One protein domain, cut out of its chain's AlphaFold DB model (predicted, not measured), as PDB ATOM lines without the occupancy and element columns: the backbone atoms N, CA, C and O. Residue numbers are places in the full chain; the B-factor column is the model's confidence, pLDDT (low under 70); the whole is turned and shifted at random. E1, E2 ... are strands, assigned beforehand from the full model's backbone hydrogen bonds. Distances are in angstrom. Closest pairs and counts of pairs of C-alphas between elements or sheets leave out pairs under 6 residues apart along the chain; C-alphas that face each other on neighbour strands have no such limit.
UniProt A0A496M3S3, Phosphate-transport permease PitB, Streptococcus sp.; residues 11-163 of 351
ATOM      1  N   THR A  11     350.358 215.106 220.406       98.56
ATOM      2  CA  THR A  11     349.476 214.784 221.535       98.56
ATOM      3  C   THR A  11     348.063 215.222 221.208       98.56
ATOM      4  O   THR A  11     347.816 216.407 221.012       98.56
ATOM      5  N   PHE A  12     347.142 214.268 221.172       98.69
ATOM      6  CA  PHE A  12     345.721 214.531 220.987       98.69
ATOM      7  C   PHE A  12     345.046 214.613 222.349       98.69
ATOM      8  O   PHE A  12     345.250 213.739 223.196       98.69
ATOM      9  N   THR A  13     344.268 215.674 222.558       98.56
ATOM     10  CA  THR A  13     343.575 215.950 223.819       98.56
ATOM     11  C   THR A  13     342.073 215.861 223.615       98.56
ATOM     12  O   THR A  13     341.505 216.623 222.832       98.56
ATOM     13  N   PHE A  14     341.426 214.976 224.366       98.50
ATOM     14  CA  PHE A  14     339.981 214.796 224.390       98.50
ATOM     15  C   PHE A  14     339.395 215.518 225.597       98.50
ATOM     16  O   PHE A  14     339.856 215.340 226.725       98.50
ATOM     17  N   THR A  15     338.385 216.334 225.336       98.25
ATOM     18  CA  THR A  15     337.694 217.180 226.310       98.25
ATOM     19  C   THR A  15     336.348 216.572 226.673       98.25
ATOM     20  O   THR A  15     335.720 215.917 225.841       98.25
ATOM     21  N   PHE A  16     335.909 216.805 227.909       98.25
ATOM     22  CA  PHE A  16     334.643 216.312 228.451       98.25
ATOM     23  C   PHE A  16     333.883 217.481 229.071       98.25
ATOM     24  O   PHE A  16     334.046 217.806 230.246       98.25
ATOM     25  N   THR A  17     333.061 218.144 228.266       97.56
ATOM     26  CA  THR A  17     332.329 219.340 228.691       97.56
ATOM     27  C   THR A  17     330.947 218.948 229.209       97.56
ATOM     28  O   THR A  17     330.206 218.307 228.462       97.56
ATOM     29  N   PRO A  18     330.556 219.323 230.440       97.62
ATOM     30  CA  PRO A  18     329.213 219.070 230.956       97.62
ATOM     31  C   PRO A  18     328.112 219.574 230.026       97.62
ATOM     32  O   PRO A  18     328.201 220.681 229.490       97.62
ATOM     33  N   LYS A  19     327.055 218.780 229.868       96.56
ATOM     34  CA  LYS A  19     325.879 219.137 229.074       96.56
ATOM     35  C   LYS A  19     324.631 219.146 229.953       96.56
ATOM     36  O   LYS A  19     324.379 218.205 230.697       96.56
ATOM     37  N   THR A  20     323.815 220.187 229.817       96.12
ATOM     38  CA  THR A  20     322.494 220.270 230.449       96.12
ATOM     39  C   THR A  20     321.413 219.678 229.543       96.12
ATOM     40  O   THR A  20     321.560 219.609 228.318       96.12
ATOM     41  N   GLY A  21     320.317 219.214 230.138       96.00
ATOM     42  CA  GLY A  21     319.214 218.604 229.403       96.00
ATOM     43  C   GLY A  21     318.317 217.765 230.299       96.00
ATOM     44  O   GLY A  21     318.328 217.919 231.520       96.00
ATOM     45  N   THR A  22     317.533 216.889 229.679       96.81
ATOM     46  CA  THR A  22     316.544 216.053 230.361       96.81
ATOM     47  C   THR A  22     316.683 214.610 229.898       96.81
ATOM     48  O   THR A  22     316.742 214.326 228.701       96.81
ATOM     49  N   SER A  23     316.721 213.714 230.871       93.94
ATOM     50  CA  SER A  23     316.754 212.267 230.719       93.94
ATOM     51  C   SER A  23     315.439 211.745 230.138       93.94
ATOM     52  O   SER A  23     314.391 212.390 230.211       93.94
ATOM     53  N   SER A  24     315.448 210.518 229.617       91.88
ATOM     54  CA  SER A  24     314.237 209.894 229.053       91.88
ATOM     55  C   SER A  24     313.111 209.670 230.071       91.88
ATOM     56  O   SER A  24     311.958 209.516 229.678       91.88
ATOM     57  N   ASN A  25     313.428 209.662 231.368       92.44
ATOM     58  CA  ASN A  25     312.460 209.557 232.462       92.44
ATOM     59  C   ASN A  25     311.891 210.920 232.916       92.44
ATOM     60  O   ASN A  25     311.162 210.963 233.905       92.44
ATOM     61  N   GLY A  26     312.235 212.020 232.238       94.69
ATOM     62  CA  GLY A  26     311.778 213.374 232.565       94.69
ATOM     63  C   GLY A  26     312.593 214.094 233.646       94.69
ATOM     64  O   GLY A  26     312.369 215.283 233.864       94.69
ATOM     65  N   ALA A  27     313.552 213.428 234.299       96.31
ATOM     66  CA  ALA A  27     314.464 214.077 235.239       96.31
ATOM     67  C   ALA A  27     315.525 214.906 234.489       96.31
ATOM     68  O   ALA A  27     315.961 214.494 233.410       96.31
ATOM     69  N   PRO A  28     315.982 216.049 235.028       97.56
ATOM     70  CA  PRO A  28     317.124 216.756 234.457       97.56
ATOM     71  C   PRO A  28     318.380 215.869 234.466       97.56
ATOM     72  O   PRO A  28     318.487 214.945 235.271       97.56
ATOM     73  N   TYR A  29     319.325 216.138 233.564       97.94
ATOM     74  CA  TYR A  29     320.675 215.587 233.700       97.94
ATOM     75  C   TYR A  29     321.315 216.090 234.997       97.94
ATOM     76  O   TYR A  29     321.051 217.212 235.436       97.94
ATOM     77  N   GLU A  30     322.170 215.261 235.587       97.62
ATOM     78  CA  GLU A  30     322.867 215.598 236.822       97.62
ATOM     79  C   GLU A  30     323.861 216.742 236.623       97.62
ATOM     80  O   GLU A  30     324.477 216.902 235.564       97.62
ATOM     81  N   THR A  31     324.032 217.537 237.679       95.44
ATOM     82  CA  THR A  31     324.999 218.636 237.674       95.44
ATOM     83  C   THR A  31     326.407 218.076 237.833       95.44
ATOM     84  O   THR A  31     326.680 217.301 238.749       95.44
ATOM     85  N   ILE A  32     327.299 218.491 236.932       97.38
ATOM     86  CA  ILE A  32     328.715 218.128 236.951       97.38
ATOM     87  C   ILE A  32     329.530 219.321 237.452       97.38
ATOM     88  O   ILE A  32     329.448 220.411 236.884       97.38
ATOM     89  N   ASP A  33     330.356 219.089 238.468       94.75
ATOM     90  CA  ASP A  33     331.287 220.058 239.047       94.75
ATOM     91  C   ASP A  33     332.570 219.367 239.544       94.75
ATOM     92  O   ASP A  33     332.745 218.159 239.388       94.75
ATOM     93  N   SER A  34     333.487 220.128 240.147       92.25
ATOM     94  CA  SER A  34     334.784 219.615 240.606       92.25
ATOM     95  C   SER A  34     334.719 218.541 241.695       92.25
ATOM     96  O   SER A  34     335.716 217.862 241.935       92.25
ATOM     97  N   SER A  35     333.577 218.372 242.358       93.00
ATOM     98  CA  SER A  35     333.338 217.359 243.388       93.00
ATOM     99  C   SER A  35     332.456 216.198 242.913       93.00
ATOM    100  O   SER A  35     332.454 215.139 243.548       93.00
ATOM    101  N   ASN A  36     331.739 216.373 241.796       96.19
ATOM    102  CA  ASN A  36     330.786 215.405 241.268       96.19
ATOM    103  C   ASN A  36     330.857 215.283 239.738       96.19
ATOM    104  O   ASN A  36     330.504 216.194 238.993       96.19
ATOM    105  N   GLY A  37     331.271 214.116 239.256       96.44
ATOM    106  CA  GLY A  37     331.217 213.724 237.855       96.44
ATOM    107  C   GLY A  37     332.188 214.458 236.930       96.44
ATOM    108  O   GLY A  37     332.123 214.234 235.725       96.44
ATOM    109  N   GLN A  38     333.079 215.331 237.409       97.31
ATOM    110  CA  GLN A  38     334.035 215.998 236.521       97.31
ATOM    111  C   GLN A  38     335.051 215.005 235.951       97.31
ATOM    112  O   GLN A  38     335.733 214.287 236.678       97.31
ATOM    113  N   ILE A  39     335.180 215.018 234.625       97.81
ATOM    114  CA  ILE A  39     336.183 214.253 233.887       97.81
ATOM    115  C   ILE A  39     337.186 215.254 233.332       97.81
ATOM    116  O   ILE A  39     336.822 216.152 232.574       97.81
ATOM    117  N   THR A  40     338.448 215.120 233.725       96.56
ATOM    118  CA  THR A  40     339.521 215.954 233.179       96.56
ATOM    119  C   THR A  40     339.835 215.558 231.741       96.56
ATOM    120  O   THR A  40     339.618 214.411 231.341       96.56
ATOM    121  N   ASP A  41     340.448 216.480 231.002       97.81
ATOM    122  CA  ASP A  41     341.020 216.195 229.690       97.81
ATOM    123  C   ASP A  41     341.874 214.917 229.713       97.81
ATOM    124  O   ASP A  41     342.643 214.671 230.652       97.81
ATOM    125  N   LYS A  42     341.741 214.104 228.664       98.19
ATOM    126  CA  LYS A  42     342.523 212.877 228.473       98.19
ATOM    127  C   LYS A  42     343.398 213.022 227.243       98.19
ATOM    128  O   LYS A  42     342.956 213.530 226.219       98.19
ATOM    129  N   ASN A  43     344.642 212.572 227.357       97.94
ATOM    130  CA  ASN A  43     345.653 212.755 226.327       97.94
ATOM    131  C   ASN A  43     346.137 211.415 225.795       97.94
ATOM    132  O   ASN A  43     346.317 210.465 226.556       97.94
ATOM    133  N   VAL A  44     346.426 211.382 224.501       98.31
ATOM    134  CA  VAL A  44     347.151 210.292 223.853       98.31
ATOM    135  C   VAL A  44     348.289 210.897 223.045       98.31
ATOM    136  O   VAL A  44     348.062 211.726 222.165       98.31
ATOM    137  N   SER A  45     349.516 210.470 223.338       98.19
ATOM    138  CA  SER A  45     350.721 210.958 222.668       98.19
ATOM    139  C   SER A  45     351.297 209.915 221.714       98.19
ATOM    140  O   SER A  45     351.402 208.731 222.044       98.19
ATOM    141  N   TYR A  46     351.705 210.381 220.541       98.50
ATOM    142  CA  TYR A  46     352.400 209.645 219.497       98.50
ATOM    143  C   TYR A  46     353.807 210.215 219.302       98.50
ATOM    144  O   TYR A  46     354.043 211.411 219.497       98.50
ATOM    145  N   SER A  47     354.744 209.350 218.932       97.12
ATOM    146  CA  SER A  47     356.129 209.707 218.632       97.12
ATOM    147  C   SER A  47     356.730 208.766 217.588       97.12
ATOM    148  O   SER A  47     356.093 207.801 217.172       97.12
ATOM    149  N   GLY A  48     357.988 209.000 217.204       95.69
ATOM    150  CA  GLY A  48     358.699 208.163 216.232       95.69
ATOM    151  C   GLY A  48     358.876 206.696 216.651       95.69
ATOM    152  O   GLY A  48     359.172 205.864 215.801       95.69
ATOM    153  N   THR A  49     358.665 206.355 217.929       95.75
ATOM    154  CA  THR A  49     358.678 204.958 218.404       95.75
ATOM    155  C   THR A  49     357.385 204.208 218.094       95.75
ATOM    156  O   THR A  49     357.345 202.985 218.196       95.75
ATOM    157  N   ASP A  50     356.318 204.921 217.741       97.25
ATOM    158  CA  ASP A  50     355.045 204.324 217.367       97.25
ATOM    159  C   ASP A  50     355.090 203.976 215.886       97.25
ATOM    160  O   ASP A  50     354.938 204.835 215.018       97.25
ATOM    161  N   VAL A  51     355.351 202.709 215.587       94.44
ATOM    162  CA  VAL A  51     355.568 202.243 214.216       94.44
ATOM    163  C   VAL A  51     354.277 201.670 213.645       94.44
ATOM    164  O   VAL A  51     353.592 200.871 214.284       94.44
ATOM    165  N   LEU A  52     353.955 202.053 212.409       93.62
ATOM    166  CA  LEU A  52     352.886 201.421 211.645       93.62
ATOM    167  C   LEU A  52     353.279 199.973 211.332       93.62
ATOM    168  O   LEU A  52     354.225 199.732 210.582       93.62
ATOM    169  N   ALA A  53     352.557 199.012 211.905       91.44
ATOM    170  CA  ALA A  53     352.804 197.600 211.645       91.44
ATOM    171  C   ALA A  53     352.559 197.249 210.166       91.44
ATOM    172  O   ALA A  53     351.682 197.814 209.508       91.44
ATOM    173  N   THR A  54     353.320 196.287 209.639       87.25
ATOM    174  CA  THR A  54     353.195 195.832 208.250       87.25
ATOM    175  C   THR A  54     351.759 195.407 207.931       87.25
ATOM    176  O   THR A  54     351.140 194.658 208.683       87.25
ATOM    177  N   GLY A  55     351.227 195.892 206.807       85.25
ATOM    178  CA  GLY A  55     349.860 195.607 206.362       85.25
ATOM    179  C   GLY A  55     348.767 196.426 207.060       85.25
ATOM    180  O   GLY A  55     347.613 196.346 206.650       85.25
ATOM    181  N   GLN A  56     349.104 197.235 208.070       90.06
ATOM    182  CA  GLN A  56     348.155 198.135 208.725       90.06
ATOM    183  C   GLN A  56     348.101 199.504 208.042       90.06
ATOM    184  O   GLN A  56     349.013 199.919 207.330       90.06
ATOM    185  N   THR A  57     347.015 200.236 208.293       88.94
ATOM    186  CA  THR A  57     346.771 201.582 207.736       88.94
ATOM    187  C   THR A  57     346.686 202.676 208.802       88.94
ATOM    188  O   THR A  57     346.566 203.862 208.482       88.94
ATOM    189  N   ASN A  58     346.737 202.297 210.080       94.50
ATOM    190  CA  ASN A  58     346.627 203.199 211.216       94.50
ATOM    191  C   ASN A  58     347.419 202.677 212.425       94.50
ATOM    192  O   ASN A  58     347.735 201.494 212.516       94.50
ATOM    193  N   ILE A  59     347.734 203.596 213.337       96.75
ATOM    194  CA  ILE A  59     348.290 203.309 214.660       96.75
ATOM    195  C   ILE A  59     347.216 203.725 215.655       96.75
ATOM    196  O   ILE A  59     346.691 204.836 215.551       96.75
ATOM    197  N   LYS A  60     346.890 202.841 216.596       95.44
ATOM    198  CA  LYS A  60     345.861 203.074 217.607       95.44
ATOM    199  C   LYS A  60     346.483 203.096 218.998       95.44
ATOM    200  O   LYS A  60     347.312 202.248 219.320       95.44
ATOM    201  N   LYS A  61     346.035 204.042 219.815       96.25
ATOM    202  CA  LYS A  61     346.303 204.131 221.250       96.25
ATOM    203  C   LYS A  61     345.025 204.536 221.974       96.25
ATOM    204  O   LYS A  61     344.199 205.246 221.404       96.25
ATOM    205  N   ASP A  62     344.889 204.097 223.216       94.06
ATOM    206  CA  ASP A  62     343.759 204.420 224.082       94.06
ATOM    207  C   ASP A  62     344.180 205.284 225.279       94.06
ATOM    208  O   ASP A  62     345.357 205.392 225.621       94.06
ATOM    209  N   THR A  63     343.197 205.937 225.896       95.31
ATOM    210  CA  THR A  63     343.375 206.825 227.055       95.31
ATOM    211  C   THR A  63     343.505 206.077 228.385       95.31
ATOM    212  O   THR A  63     343.646 206.721 229.425       95.31
ATOM    213  N   GLY A  64     343.367 204.748 228.391       92.81
ATOM    214  CA  GLY A  64     343.017 203.990 229.589       92.81
ATOM    215  C   GLY A  64     341.611 204.322 230.112       92.81
ATOM    216  O   GLY A  64     340.761 204.847 229.385       92.81
ATOM    217  N   ASP A  65     341.371 204.011 231.389       94.31
ATOM    218  CA  ASP A  65     340.098 204.279 232.065       94.31
ATOM    219  C   ASP A  65     339.896 205.781 232.319       94.31
ATOM    220  O   ASP A  65     340.540 206.391 233.180       94.31
ATOM    221  N   ILE A  66     338.957 206.374 231.579       96.25
ATOM    222  CA  ILE A  66     338.612 207.793 231.690       96.25
ATOM    223  C   ILE A  66     337.939 208.146 233.027       96.25
ATOM    224  O   ILE A  66     337.926 209.324 233.387       96.25
ATOM    225  N   PHE A  67     337.446 207.153 233.779       95.75
ATOM    226  CA  PHE A  67     336.721 207.325 235.042       95.75
ATOM    227  C   PHE A  67     337.566 207.086 236.300       95.75
ATOM    228  O   PHE A  67     337.059 207.286 237.402       95.75
ATOM    229  N   ARG A  68     338.846 206.701 236.172       92.62
ATOM    230  CA  ARG A  68     339.707 206.283 237.302       92.62
ATOM    231  C   ARG A  68     339.764 207.272 238.478       92.62
ATOM    232  O   ARG A  68     339.972 206.853 239.612       92.62
ATOM    233  N   GLU A  69     339.592 208.563 238.214       90.94
ATOM    234  CA  GLU A  69     339.669 209.653 239.205       90.94
ATOM    235  C   GLU A  69     338.352 210.438 239.314       90.94
ATOM    236  O   GLU A  69     338.331 211.580 239.762       90.94
ATOM    237  N   VAL A  70     337.245 209.836 238.879       96.19
ATOM    238  CA  VAL A  70     335.937 210.490 238.825       96.19
ATOM    239  C   VAL A  70     335.065 209.950 239.948       96.19
ATOM    240  O   VAL A  70     334.822 208.747 240.045       96.19
ATOM    241  N   ASN A  71     334.563 210.849 240.789       94.75
ATOM    242  CA  ASN A  71     333.589 210.514 241.818       94.75
ATOM    243  C   ASN A  71     332.187 210.923 241.368       94.75
ATOM    244  O   ASN A  71     332.010 212.036 240.890       94.75
ATOM    245  N   TYR A  72     331.194 210.060 241.572       97.00
ATOM    246  CA  TYR A  72     329.787 210.384 241.347       97.00
ATOM    247  C   TYR A  72     329.050 210.333 242.686       97.00
ATOM    248  O   TYR A  72     328.891 209.264 243.275       97.00
ATOM    249  N   THR A  73     328.609 211.472 243.208       95.12
ATOM    250  CA  THR A  73     328.020 211.552 244.556       95.12
ATOM    251  C   THR A  73     326.545 211.154 244.582       95.12
ATOM    252  O   THR A  73     326.056 210.713 245.624       95.12
ATOM    253  N   HIS A  74     325.849 211.232 243.442       92.19
ATOM    254  CA  HIS A  74     324.418 210.928 243.321       92.19
ATOM    255  C   HIS A  74     324.100 210.059 242.098       92.19
ATOM    256  O   HIS A  74     324.802 210.096 241.085       92.19
ATOM    257  N   ALA A  75     323.043 209.250 242.198       96.94
ATOM    258  CA  ALA A  75     322.503 208.510 241.062       96.94
ATOM    259  C   ALA A  75     321.766 209.448 240.102       96.94
ATOM    260  O   ALA A  75     321.097 210.369 240.548       96.94
ATOM    261  N   GLY A  76     321.848 209.162 238.804       97.62
ATOM    262  CA  GLY A  76     321.262 209.986 237.751       97.62
ATOM    263  C   GLY A  76     322.001 209.820 236.422       97.62
ATOM    264  O   GLY A  76     322.897 208.977 236.297       97.62
ATOM    265  N   GLU A  77     321.597 210.585 235.410       98.50
ATOM    266  CA  GLU A  77     322.237 210.591 234.090       98.50
ATOM    267  C   GLU A  77     323.152 211.812 233.960       98.50
ATOM    268  O   GLU A  77     322.693 212.951 233.969       98.50
ATOM    269  N   TYR A  78     324.452 211.560 233.821       98.50
ATOM    270  CA  TYR A  78     325.481 212.571 233.606       98.50
ATOM    271  C   TYR A  78     325.838 212.588 232.122       98.50
ATOM    272  O   TYR A  78     326.192 211.547 231.560       98.50
ATOM    273  N   VAL A  79     325.747 213.750 231.476       98.38
ATOM    274  CA  VAL A  79     325.975 213.864 230.029       98.38
ATOM    275  C   VAL A  79     327.100 214.842 229.736       98.38
ATOM    276  O   VAL A  79     327.142 215.949 230.269       98.38
ATOM    277  N   TYR A  80     328.005 214.424 228.853       98.44
ATOM    278  CA  TYR A  80     329.181 215.183 228.447       98.44
ATOM    279  C   TYR A  80     329.185 215.343 226.934       98.44
ATOM    280  O   TYR A  80     328.984 214.371 226.205       98.44
ATOM    281  N   THR A  81     329.495 216.538 226.451       97.62
ATOM    282  CA  THR A  81     330.023 216.707 225.102       97.62
ATOM    283  C   THR A  81     331.485 216.272 225.099       97.62
ATOM    284  O   THR A  81     332.302 216.824 225.833       97.62
ATOM    285  N   VAL A  82     331.807 215.288 224.264       98.38
ATOM    286  CA  VAL A  82     333.156 214.757 224.075       98.38
ATOM    287  C   VAL A  82     333.676 215.187 222.710       98.38
ATOM    288  O   VAL A  82     333.050 214.908 221.683       98.38
ATOM    289  N   ALA A  83     334.812 215.879 222.703       97.94
ATOM    290  CA  ALA A  83     335.428 216.422 221.495       97.94
ATOM    291  C   ALA A  83     336.957 216.426 221.600       97.94
ATOM    292  O   ALA A  83     337.512 216.570 222.691       97.94
ATOM    293  N   GLU A  84     337.636 216.325 220.463       98.31
ATOM    294  CA  GLU A  84     339.082 216.517 220.369       98.31
ATOM    295  C   GLU A  84     339.426 218.010 220.220       98.31
ATOM    296  O   GLU A  84     338.780 218.737 219.456       98.31
ATOM    297  N   LYS A  85     340.459 218.489 220.930       97.88
ATOM    298  CA  LYS A  85     340.982 219.849 220.731       97.88
ATOM    299  C   LYS A  85     341.589 219.980 219.334       97.88
ATOM    300  O   LYS A  85     342.488 219.238 218.961       97.88
ATOM    301  N   GLN A  86     341.131 220.983 218.595       97.44
ATOM    302  CA  GLN A  86     341.514 221.181 217.202       97.44
ATOM    303  C   GLN A  86     342.835 221.945 217.072       97.44
ATOM    304  O   GLN A  86     343.043 222.948 217.755       97.44
ATOM    305  N   ASN A  87     343.684 221.519 216.132       95.88
ATOM    306  CA  ASN A  87     344.897 222.234 215.706       95.88
ATOM    307  C   ASN A  87     345.917 222.521 216.827       95.88
ATOM    308  O   ASN A  87     346.665 223.497 216.755       95.88
ATOM    309  N   VAL A  88     345.970 221.675 217.860       96.62
ATOM    310  CA  VAL A  88     346.922 221.783 218.977       96.62
ATOM    311  C   VAL A  88     347.602 220.446 219.247       96.62
ATOM    312  O   VAL A  88     347.077 219.394 218.911       96.62
ATOM    313  N   GLY A  89     348.778 220.485 219.878       96.69
ATOM    314  CA  GLY A  89     349.489 219.277 220.306       96.69
ATOM    315  C   GLY A  89     350.362 218.614 219.236       96.69
ATOM    316  O   GLY A  89     351.086 217.680 219.558       96.69
ATOM    317  N   TRP A  90     350.384 219.134 218.008       97.88
ATOM    318  CA  TRP A  90     351.342 218.787 216.949       97.88
ATOM    319  C   TRP A  90     351.949 220.060 216.353       97.88
ATOM    320  O   TRP A  90     351.311 221.115 216.340       97.88
ATOM    321  N   LYS A  91     353.185 219.965 215.855       96.81
ATOM    322  CA  LYS A  91     353.883 221.064 215.179       96.81
ATOM    323  C   LYS A  91     354.264 220.652 213.764       96.81
ATOM    324  O   LYS A  91     354.904 219.625 213.574       96.81
ATOM    325  N   VAL A  92     353.909 221.502 212.806       97.75
ATOM    326  CA  VAL A  92     354.265 221.335 211.396       97.75
ATOM    327  C   VAL A  92     355.776 221.432 211.183       97.75
ATOM    328  O   VAL A  92     356.444 222.316 211.729       97.75
ATOM    329  N   ILE A  93     356.314 220.542 210.355       97.81
ATOM    330  CA  ILE A  93     357.666 220.614 209.815       97.81
ATOM    331  C   ILE A  93     357.618 221.512 208.582       97.81
ATOM    332  O   ILE A  93     356.952 221.228 207.584       97.81
ATOM    333  N   GLN A  94     358.360 222.611 208.638       97.00
ATOM    334  CA  GLN A  94     358.393 223.598 207.569       97.00
ATOM    335  C   GLN A  94     359.756 224.271 207.472       97.00
ATOM    336  O   GLN A  94     360.502 224.353 208.449       97.00
ATOM    337  N   LYS A  95     360.052 224.814 206.292       97.56
ATOM    338  CA  LYS A  95     361.208 225.683 206.059       97.56
ATOM    339  C   LYS A  95     360.745 226.922 205.317       97.56
ATOM    340  O   LYS A  95     360.048 226.807 204.314       97.56
ATOM    341  N   ASN A  96     361.108 228.100 205.823       95.38
ATOM    342  CA  ASN A  96     360.702 229.392 205.259       95.38
ATOM    343  C   ASN A  96     359.174 229.498 205.046       95.38
ATOM    344  O   ASN A  96     358.718 229.967 204.009       95.38
ATOM    345  N   GLY A  97     358.383 228.984 205.996       95.38
ATOM    346  CA  GLY A  97     356.914 228.982 205.930       95.38
ATOM    347  C   GLY A  97     356.293 227.971 204.958       95.38
ATOM    348  O   GLY A  97     355.074 227.916 204.851       95.38
ATOM    349  N   SER A  98     357.095 227.165 204.256       97.38
ATOM    350  CA  SER A  98     356.600 226.103 203.374       97.38
ATOM    351  C   SER A  98     356.561 224.762 204.122       97.38
ATOM    352  O   SER A  98     357.630 224.245 204.473       97.38
ATOM    353  N   PRO A  99     355.367 224.200 204.394       97.88
ATOM    354  CA  PRO A  99     355.213 222.947 205.126       97.88
ATOM    355  C   PRO A  99     355.531 221.726 204.259       97.88
ATOM    356  O   PRO A  99     355.315 221.726 203.045       97.88
ATOM    357  N   ILE A 100     356.018 220.662 204.897       98.12
ATOM    358  CA  ILE A 100     356.250 219.363 204.244       98.12
ATOM    359  C   ILE A 100     355.348 218.256 204.788       98.12
ATOM    360  O   ILE A 100     355.295 217.178 204.201       98.12
ATOM    361  N   ASP A 101     354.645 218.502 205.888       98.19
ATOM    362  CA  ASP A 101     353.730 217.568 206.523       98.19
ATOM    363  C   ASP A 101     352.451 218.258 207.014       98.19
ATOM    364  O   ASP A 101     352.365 219.482 207.126       98.19
ATOM    365  N   PHE A 102     351.410 217.455 207.222       97.69
ATOM    366  CA  PHE A 102     350.049 217.941 207.423       97.69
ATOM    367  C   PHE A 102     349.293 217.019 208.372       97.69
ATOM    368  O   PHE A 102     349.331 215.796 208.218       97.69
ATOM    369  N   MET A 103     348.549 217.607 209.304       98.00
ATOM    370  CA  MET A 103     347.625 216.892 210.177       98.00
ATOM    371  C   MET A 103     346.192 217.322 209.871       98.00
ATOM    372  O   MET A 103     345.875 218.510 209.893       98.00
ATOM    373  N   THR A 104     345.322 216.354 209.604       97.94
ATOM    374  CA  THR A 104     343.870 216.546 209.615       97.94
ATOM    375  C   THR A 104     343.338 216.009 210.935       97.94
ATOM    376  O   THR A 104     343.426 214.803 211.170       97.94
ATOM    377  N   TYR A 105     342.821 216.908 211.768       97.94
ATOM    378  CA  TYR A 105     342.181 216.564 213.034       97.94
ATOM    379  C   TYR A 105     340.749 216.094 212.801       97.94
ATOM    380  O   TYR A 105     340.072 216.557 211.875       97.94
ATOM    381  N   ASP A 106     340.298 215.178 213.643       97.69
ATOM    382  CA  ASP A 106     338.921 214.736 213.678       97.69
ATOM    383  C   ASP A 106     338.071 215.819 214.335       97.69
ATOM    384  O   ASP A 106     338.307 216.224 215.474       97.69
ATOM    385  N   ASN A 107     337.075 216.309 213.608       95.75
ATOM    386  CA  ASN A 107     336.183 217.363 214.074       95.75
ATOM    387  C   ASN A 107     334.817 216.831 214.532       95.75
ATOM    388  O   ASN A 107     333.902 217.626 214.776       95.75
ATOM    389  N   ARG A 108     334.659 215.505 214.632       96.62
ATOM    390  CA  ARG A 108     333.438 214.896 215.150       96.62
ATOM    391  C   ARG A 108     333.260 215.240 216.618       96.62
ATOM    392  O   ARG A 108     334.218 215.407 217.371       96.62
ATOM    393  N   ASN A 109     332.008 215.322 217.036       94.94
ATOM    394  CA  ASN A 109     331.654 215.490 218.437       94.94
ATOM    395  C   ASN A 109     330.655 214.416 218.863       94.94
ATOM    396  O   ASN A 109     329.865 213.888 218.068       94.94
ATOM    397  N   TYR A 110     330.723 214.078 220.142       98.06
ATOM    398  CA  TYR A 110     329.941 213.009 220.729       98.06
ATOM    399  C   TYR A 110     329.229 213.501 221.980       98.06
ATOM    400  O   TYR A 110     329.714 214.376 222.689       98.06
ATOM    401  N   GLU A 111     328.092 212.896 222.275       97.31
ATOM    402  CA  GLU A 111     327.500 212.908 223.602       97.31
ATOM    403  C   GLU A 111     327.836 211.596 224.286       97.31
ATOM    404  O   GLU A 111     327.469 210.527 223.795       97.31
ATOM    405  N   MET A 112     328.533 211.681 225.413       98.25
ATOM    406  CA  MET A 112     328.730 210.564 226.321       98.25
ATOM    407  C   MET A 112     327.683 210.642 227.419       98.25
ATOM    408  O   MET A 112     327.610 211.633 228.138       98.25
ATOM    409  N   HIS A 113     326.905 209.579 227.561       98.00
ATOM    410  CA  HIS A 113     325.925 209.422 228.621       98.00
ATOM    411  C   HIS A 113     326.458 208.419 229.638       98.00
ATOM    412  O   HIS A 113     326.732 207.268 229.286       98.00
ATOM    413  N   VAL A 114     326.582 208.849 230.889       98.31
ATOM    414  CA  VAL A 114     327.018 208.040 232.027       98.31
ATOM    415  C   VAL A 114     325.839 207.894 232.980       98.31
ATOM    416  O   VAL A 114     325.399 208.855 233.606       98.31
ATOM    417  N   ILE A 115     325.300 206.682 233.073       98.12
ATOM    418  CA  ILE A 115     324.157 206.373 233.933       98.12
ATOM    419  C   ILE A 115     324.686 205.825 235.250       98.12
ATOM    420  O   ILE A 115     325.257 204.730 235.293       98.12
ATOM    421  N   VAL A 116     324.451 206.563 236.326       98.25
ATOM    422  CA  VAL A 116     324.902 206.239 237.678       98.25
ATOM    423  C   VAL A 116     323.725 205.733 238.504       98.25
ATOM    424  O   VAL A 116     322.629 206.290 238.460       98.25
ATOM    425  N   LYS A 117     323.945 204.667 239.277       97.88
ATOM    426  CA  LYS A 117     322.943 204.073 240.174       97.88
ATOM    427  C   LYS A 117     323.461 203.986 241.601       97.88
ATOM    428  O   LYS A 117     324.665 203.908 241.834       97.88
ATOM    429  N   ASN A 118     322.534 203.939 242.552       97.75
ATOM    430  CA  ASN A 118     322.855 203.704 243.956       97.75
ATOM    431  C   ASN A 118     323.311 202.257 244.174       97.75
ATOM    432  O   ASN A 118     322.726 201.317 243.628       97.75
ATOM    433  N   LYS A 119     324.339 202.080 245.005       96.00
ATOM    434  CA  LYS A 119     324.703 200.785 245.589       96.00
ATOM    435  C   LYS A 119     323.712 200.432 246.697       96.00
ATOM    436  O   LYS A 119     323.153 201.311 247.347       96.00
ATOM    437  N   THR A 120     323.549 199.142 246.967       93.62
ATOM    438  CA  THR A 120     322.706 198.651 248.070       93.62
ATOM    439  C   THR A 120     323.268 198.995 249.451       93.62
ATOM    440  O   THR A 120     322.509 199.125 250.403       93.62
ATOM    441  N   THR A 121     324.585 199.178 249.563       90.06
ATOM    442  CA  THR A 121     325.306 199.442 250.820       90.06
ATOM    443  C   THR A 121     325.705 200.913 250.997       90.06
ATOM    444  O   THR A 121     326.598 201.211 251.784       90.06
ATOM    445  N   GLY A 122     325.086 201.831 250.248       88.88
ATOM    446  CA  GLY A 122     325.444 203.253 250.232       88.88
ATOM    447  C   GLY A 122     326.520 203.612 249.198       88.88
ATOM    448  O   GLY A 122     327.379 202.801 248.840       88.88
ATOM    449  N   GLY A 123     326.446 204.843 248.686       93.69
ATOM    450  CA  GLY A 123     327.255 205.329 247.564       93.69
ATOM    451  C   GLY A 123     326.686 204.942 246.196       93.69
ATOM    452  O   GLY A 123     325.593 204.384 246.088       93.69
ATOM    453  N   THR A 124     327.435 205.227 245.132       97.38
ATOM    454  CA  THR A 124     326.988 205.026 243.747       97.38
ATOM    455  C   THR A 124     327.963 204.166 242.936       97.38
ATOM    456  O   THR A 124     329.061 203.826 243.395       97.38
ATOM    457  N   TYR A 125     327.543 203.767 241.734       96.19
ATOM    458  CA  TYR A 125     328.391 203.161 240.711       96.19
ATOM    459  C   TYR A 125     327.914 203.529 239.301       96.19
ATOM    460  O   TYR A 125     326.722 203.758 239.073       96.19
ATOM    461  N   ILE A 126     328.842 203.524 238.343       96.44
ATOM    462  CA  ILE A 126     328.529 203.659 236.919       96.44
ATOM    463  C   ILE A 126     327.863 202.360 236.452       96.44
ATOM    464  O   ILE A 126     328.493 201.307 236.397       96.44
ATOM    465  N   SER A 127     326.573 202.427 236.129       96.31
ATOM    466  CA  SER A 127     325.797 201.276 235.660       96.31
ATOM    467  C   SER A 127     325.902 201.075 234.153       96.31
ATOM    468  O   SER A 127     325.735 199.949 233.688       96.31
ATOM    469  N   SER A 128     326.069 202.147 233.379       95.31
ATOM    470  CA  SER A 128     326.122 202.082 231.920       95.31
ATOM    471  C   SER A 128     326.780 203.333 231.355       95.31
ATOM    472  O   SER A 128     326.582 204.426 231.882       95.31
ATOM    473  N   VAL A 129     327.523 203.165 230.262       96.25
ATOM    474  CA  VAL A 129     328.087 204.258 229.469       96.25
ATOM    475  C   VAL A 129     327.755 204.003 228.008       96.25
ATOM    476  O   VAL A 129     327.859 202.871 227.530       96.25
ATOM    477  N   TYR A 130     327.342 205.040 227.287       95.88
ATOM    478  CA  TYR A 130     327.214 204.965 225.836       95.88
ATOM    479  C   TYR A 130     327.504 206.311 225.177       95.88
ATOM    480  O   TYR A 130     327.356 207.363 225.792       95.88
ATOM    481  N   PHE A 131     327.866 206.257 223.895       97.56
ATOM    482  CA  PHE A 131     328.126 207.437 223.080       97.56
ATOM    483  C   PHE A 131     327.095 207.578 221.961       97.56
ATOM    484  O   PHE A 131     326.615 206.580 221.411       97.56
ATOM    485  N   LYS A 132     326.797 208.819 221.590       95.69
ATOM    486  CA  LYS A 132     326.064 209.199 220.375       95.69
ATOM    487  C   LYS A 132     326.900 210.209 219.603       95.69
ATOM    488  O   LYS A 132     327.435 211.125 220.212       95.69
ATOM    489  N   GLN A 133     327.019 210.055 218.289       96.31
ATOM    490  CA  GLN A 133     327.687 211.058 217.459       96.31
ATOM    491  C   GLN A 133     326.705 212.185 217.136       96.31
ATOM    492  O   GLN A 133     325.610 211.920 216.642       96.31
ATOM    493  N   VAL A 134     327.098 213.426 217.410       92.38
ATOM    494  CA  VAL A 134     326.223 214.600 217.270       92.38
ATOM    495  C   VAL A 134     326.519 215.361 215.975       92.38
ATOM    496  O   VAL A 134     325.601 215.876 215.340       92.38
ATOM    497  N   SER A 135     327.776 215.376 215.530       87.31
ATOM    498  CA  SER A 135     328.230 216.069 214.326       87.31
ATOM    499  C   SER A 135     329.307 215.251 213.603       87.31
ATOM    500  O   SER A 135     330.322 214.923 214.221       87.31
ATOM    501  N   PRO A 136     329.100 214.907 212.317       86.31
ATOM    502  CA  PRO A 136     327.790 214.900 211.667       86.31
ATOM    503  C   PRO A 136     326.842 213.968 212.441       86.31
ATOM    504  O   PRO A 136     327.283 212.951 212.979       86.31
ATOM    505  N   SER A 137     325.561 214.326 212.530       88.88
ATOM    506  CA  SER A 137     324.585 213.541 213.293       88.88
ATOM    507  C   SER A 137     324.416 212.153 212.678       88.88
ATOM    508  O   SER A 137     324.183 212.021 211.475       88.88
ATOM    509  N   VAL A 138     324.542 211.118 213.508       89.31
ATOM    510  CA  VAL A 138     324.325 209.724 213.112       89.31
ATOM    511  C   VAL A 138     323.262 209.124 214.016       89.31
ATOM    512  O   VAL A 138     323.339 209.218 215.240       89.31
ATOM    513  N   ASN A 139     322.279 208.463 213.409       86.44
ATOM    514  CA  ASN A 139     321.258 207.750 214.162       86.44
ATOM    515  C   ASN A 139     321.852 206.516 214.854       86.44
ATOM    516  O   ASN A 139     322.456 205.654 214.216       86.44
ATOM    517  N   GLY A 140     321.606 206.403 216.160       90.06
ATOM    518  CA  GLY A 140     321.996 205.252 216.973       90.06
ATOM    519  C   GLY A 140     323.177 205.513 217.908       90.06
ATOM    520  O   GLY A 140     323.760 206.593 217.951       90.06
ATOM    521  N   LYS A 141     323.494 204.500 218.718       94.12
ATOM    522  CA  LYS A 141     324.632 204.528 219.645       94.12
ATOM    523  C   LYS A 141     325.904 204.104 218.914       94.12
ATOM    524  O   LYS A 141     325.861 203.204 218.073       94.12
ATOM    525  N   VAL A 142     327.036 204.701 219.278       95.12
ATOM    526  CA  VAL A 142     328.353 204.264 218.796       95.12
ATOM    527  C   VAL A 142     328.625 202.855 219.320       95.12
ATOM    528  O   VAL A 142     328.460 202.584 220.512       95.12
ATOM    529  N   LYS A 143     329.024 201.946 218.427       93.94
ATOM    530  CA  LYS A 143     329.407 200.581 218.800       93.94
ATOM    531  C   LYS A 143     330.834 200.577 219.364       93.94
ATOM    532  O   LYS A 143     331.685 201.266 218.804       93.94
ATOM    533  N   PRO A 144     331.108 199.814 220.432       93.75
ATOM    534  CA  PRO A 144     332.469 199.646 220.918       93.75
ATOM    535  C   PRO A 144     333.323 198.909 219.876       93.75
ATOM    536  O   PRO A 144     332.821 198.027 219.173       93.75
ATOM    537  N   SER A 145     334.600 199.275 219.780       92.12
ATOM    538  CA  SER A 145     335.586 198.618 218.912       92.12
ATOM    539  C   SER A 145     336.137 197.334 219.530       92.12
ATOM    540  O   SER A 145     336.474 196.400 218.807       92.12
ATOM    541  N   GLU A 146     336.162 197.254 220.859       89.81
ATOM    542  CA  GLU A 146     336.468 196.045 221.622       89.81
ATOM    543  C   GLU A 146     335.406 195.859 222.713       89.81
ATOM    544  O   GLU A 146     335.053 196.810 223.421       89.81
ATOM    545  N   SER A 147     334.888 194.636 222.838       76.31
ATOM    546  CA  SER A 147     333.946 194.232 223.884       76.31
ATOM    547  C   SER A 147     334.587 193.196 224.812       76.31
ATOM    548  O   SER A 147     335.285 192.287 224.367       76.31
ATOM    549  N   GLY A 148     334.363 193.335 226.120       73.31
ATOM    550  CA  GLY A 148     334.968 192.491 227.153       73.31
ATOM    551  C   GLY A 148     334.724 193.059 228.551       73.31
ATOM    552  O   GLY A 148     333.712 193.718 228.783       73.31
ATOM    553  N   THR A 149     335.657 192.850 229.484       72.69
ATOM    554  CA  THR A 149     335.609 193.473 230.825       72.69
ATOM    555  C   THR A 149     335.785 194.992 230.785       72.69
ATOM    556  O   THR A 149     335.368 195.687 231.706       72.69
ATOM    557  N   THR A 150     336.380 195.509 229.710       80.31
ATOM    558  CA  THR A 150     336.555 196.936 229.442       80.31
ATOM    559  C   THR A 150     336.100 197.214 228.016       80.31
ATOM    560  O   THR A 150     336.519 196.525 227.088       80.31
ATOM    561  N   TYR A 151     335.232 198.208 227.840       88.75
ATOM    562  CA  TYR A 151     334.801 198.659 226.520       88.75
ATOM    563  C   TYR A 151     335.766 199.709 225.981       88.75
ATOM    564  O   TYR A 151     336.120 200.644 226.701       88.75
ATOM    565  N   LYS A 152     336.140 199.590 224.705       93.62
ATOM    566  CA  LYS A 152     336.882 200.631 223.980       93.62
ATOM    567  C   LYS A 152     336.041 201.195 222.845       93.62
ATOM    568  O   LYS A 152     335.221 200.487 222.262       93.62
ATOM    569  N   TYR A 153     336.256 202.469 222.535       95.69
ATOM    570  CA  TYR A 153     335.542 203.182 221.482       95.69
ATOM    571  C   TYR A 153     336.533 203.942 220.603       95.69
ATOM    572  O   TYR A 153     337.275 204.793 221.089       95.69
ATOM    573  N   ASP A 154     336.502 203.675 219.299       95.69
ATOM    574  CA  ASP A 154     337.293 204.407 218.305       95.69
ATOM    575  C   ASP A 154     336.555 205.696 217.905       95.69
ATOM    576  O   ASP A 154     335.967 205.790 216.825       95.69
ATOM    577  N   LEU A 155     336.506 206.671 218.816       97.00
ATOM    578  CA  LEU A 155     335.742 207.906 218.598       97.00
ATOM    579  C   LEU A 155     336.432 208.850 217.607       97.00
ATOM    580  O   LEU A 155     335.777 209.383 216.719       97.00
ATOM    581  N   PHE A 156     337.749 209.018 217.719       97.81
ATOM    582  CA  PHE A 156     338.504 210.012 216.956       97.81
ATOM    583  C   PHE A 156     339.545 209.353 216.049       97.81
ATOM    584  O   PHE A 156     340.268 208.449 216.471       97.81
ATOM    585  N   THR A 157     339.625 209.829 214.806       97.12
ATOM    586  CA  THR A 157     340.556 209.357 213.778       97.12
ATOM    587  C   THR A 157     341.223 210.544 213.091       97.12
ATOM    588  O   THR A 157     340.619 211.220 212.261       97.12
ATOM    589  N   ASN A 158     342.511 210.733 213.368       98.31
ATOM    590  CA  ASN A 158     343.326 211.783 212.761       98.31
ATOM    591  C   ASN A 158     344.134 211.254 211.576       98.31
ATOM    592  O   ASN A 158     344.572 210.097 211.557       98.31
ATOM    593  N   ILE A 159     344.379 212.113 210.587       98.12
ATOM    594  CA  ILE A 159     345.147 211.746 209.393       98.12
ATOM    595  C   ILE A 159     346.406 212.600 209.295       98.12
ATOM    596  O   ILE A 159     346.348 213.775 208.941       98.12
ATOM    597  N   TYR A 160     347.555 211.970 209.533       98.25
ATOM    598  CA  TYR A 160     348.867 212.551 209.257       98.25
ATOM    599  C   TYR A 160     349.347 212.199 207.846       98.25
ATOM    600  O   TYR A 160     349.330 211.022 207.462       98.25
ATOM    601  N   ARG A 161     349.788 213.216 207.098       98.00
ATOM    602  CA  ARG A 161     350.340 213.128 205.738       98.00
ATOM    603  C   ARG A 161     351.691 213.822 205.672       98.00
ATOM    604  O   ARG A 161     351.944 214.770 206.409       98.00
ATOM    605  N   LYS A 162     352.522 213.397 204.725       98.00
ATOM    606  CA  LYS A 162     353.821 214.007 204.452       98.00
ATOM    607  C   LYS A 162     354.107 213.997 202.961       98.00
ATOM    608  O   LYS A 162     353.750 213.043 202.276       98.00
ATOM    609  N   ASN A 163     354.745 215.045 202.463       98.38
ATOM    610  CA  ASN A 163     355.272 215.084 201.109       98.38
ATOM    611  C   ASN A 163     356.557 214.248 201.049       98.38
ATOM    612  O   ASN A 163     357.430 214.368 201.911       98.38
TER     613      ASN A 163
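Overview. This is residues 11 to 163 of the 351 residues of the protein "Phosphate-transport permease PitB" of Streptococcus sp. (UniProt A0A496M3S3). Look for little regular structure: one five-stranded sheet, strongly twisted and curled like part of a barrel, with the small sheet E4 E7 near one end of the long axis and long loops between. The 153 printed residues hold no named helix and seven strands, E1 to E7 in chain order, 52 residues, all strand. Both sheets, E2 E1 E3 E5 E6 and E4 E7, are antiparallel. The whole spans 61 by 31 by 31 A, only just loose, close to compact, radius of gyration of the C-alphas 18.3 A.

Arrangement. E1, residues 11 to 18, makes a hairpin with E2, residues 42 to 46; find N 12 and O 44 at 2.9 A. Its other neighbour is E3, residues 76 to 84: N 17 and O 81, 2.9 A. E3 neighbours E5, residues 109 to 118: N 80 and O 112, 2.9 A. E5 and E6, residues 124 to 135, form a hairpin: N 113 and O 130, 2.9 A. E4, residues 101 to 104, neighbours E7, residues 159 to 162: N 102 and O 161, 2.9 A.

Along the chain. Find C-alpha 11 at (349.476, 214.784, 221.535), where E1 begins; E7 ends at C-alpha 162, (353.821, 214.007, 204.452). E6 spans 31.4 A and bends by 56 degrees at residue 127.

Size, cuts and confidence. The C-alphas of Asn 96 and Thr 121, the two farthest apart, are 65.0 A apart. Long links join E1 to E2, E2 to E3, E3 to E4 and E6 to E7. The printed part has no cut; no printed residue is under 70 in pLDDT.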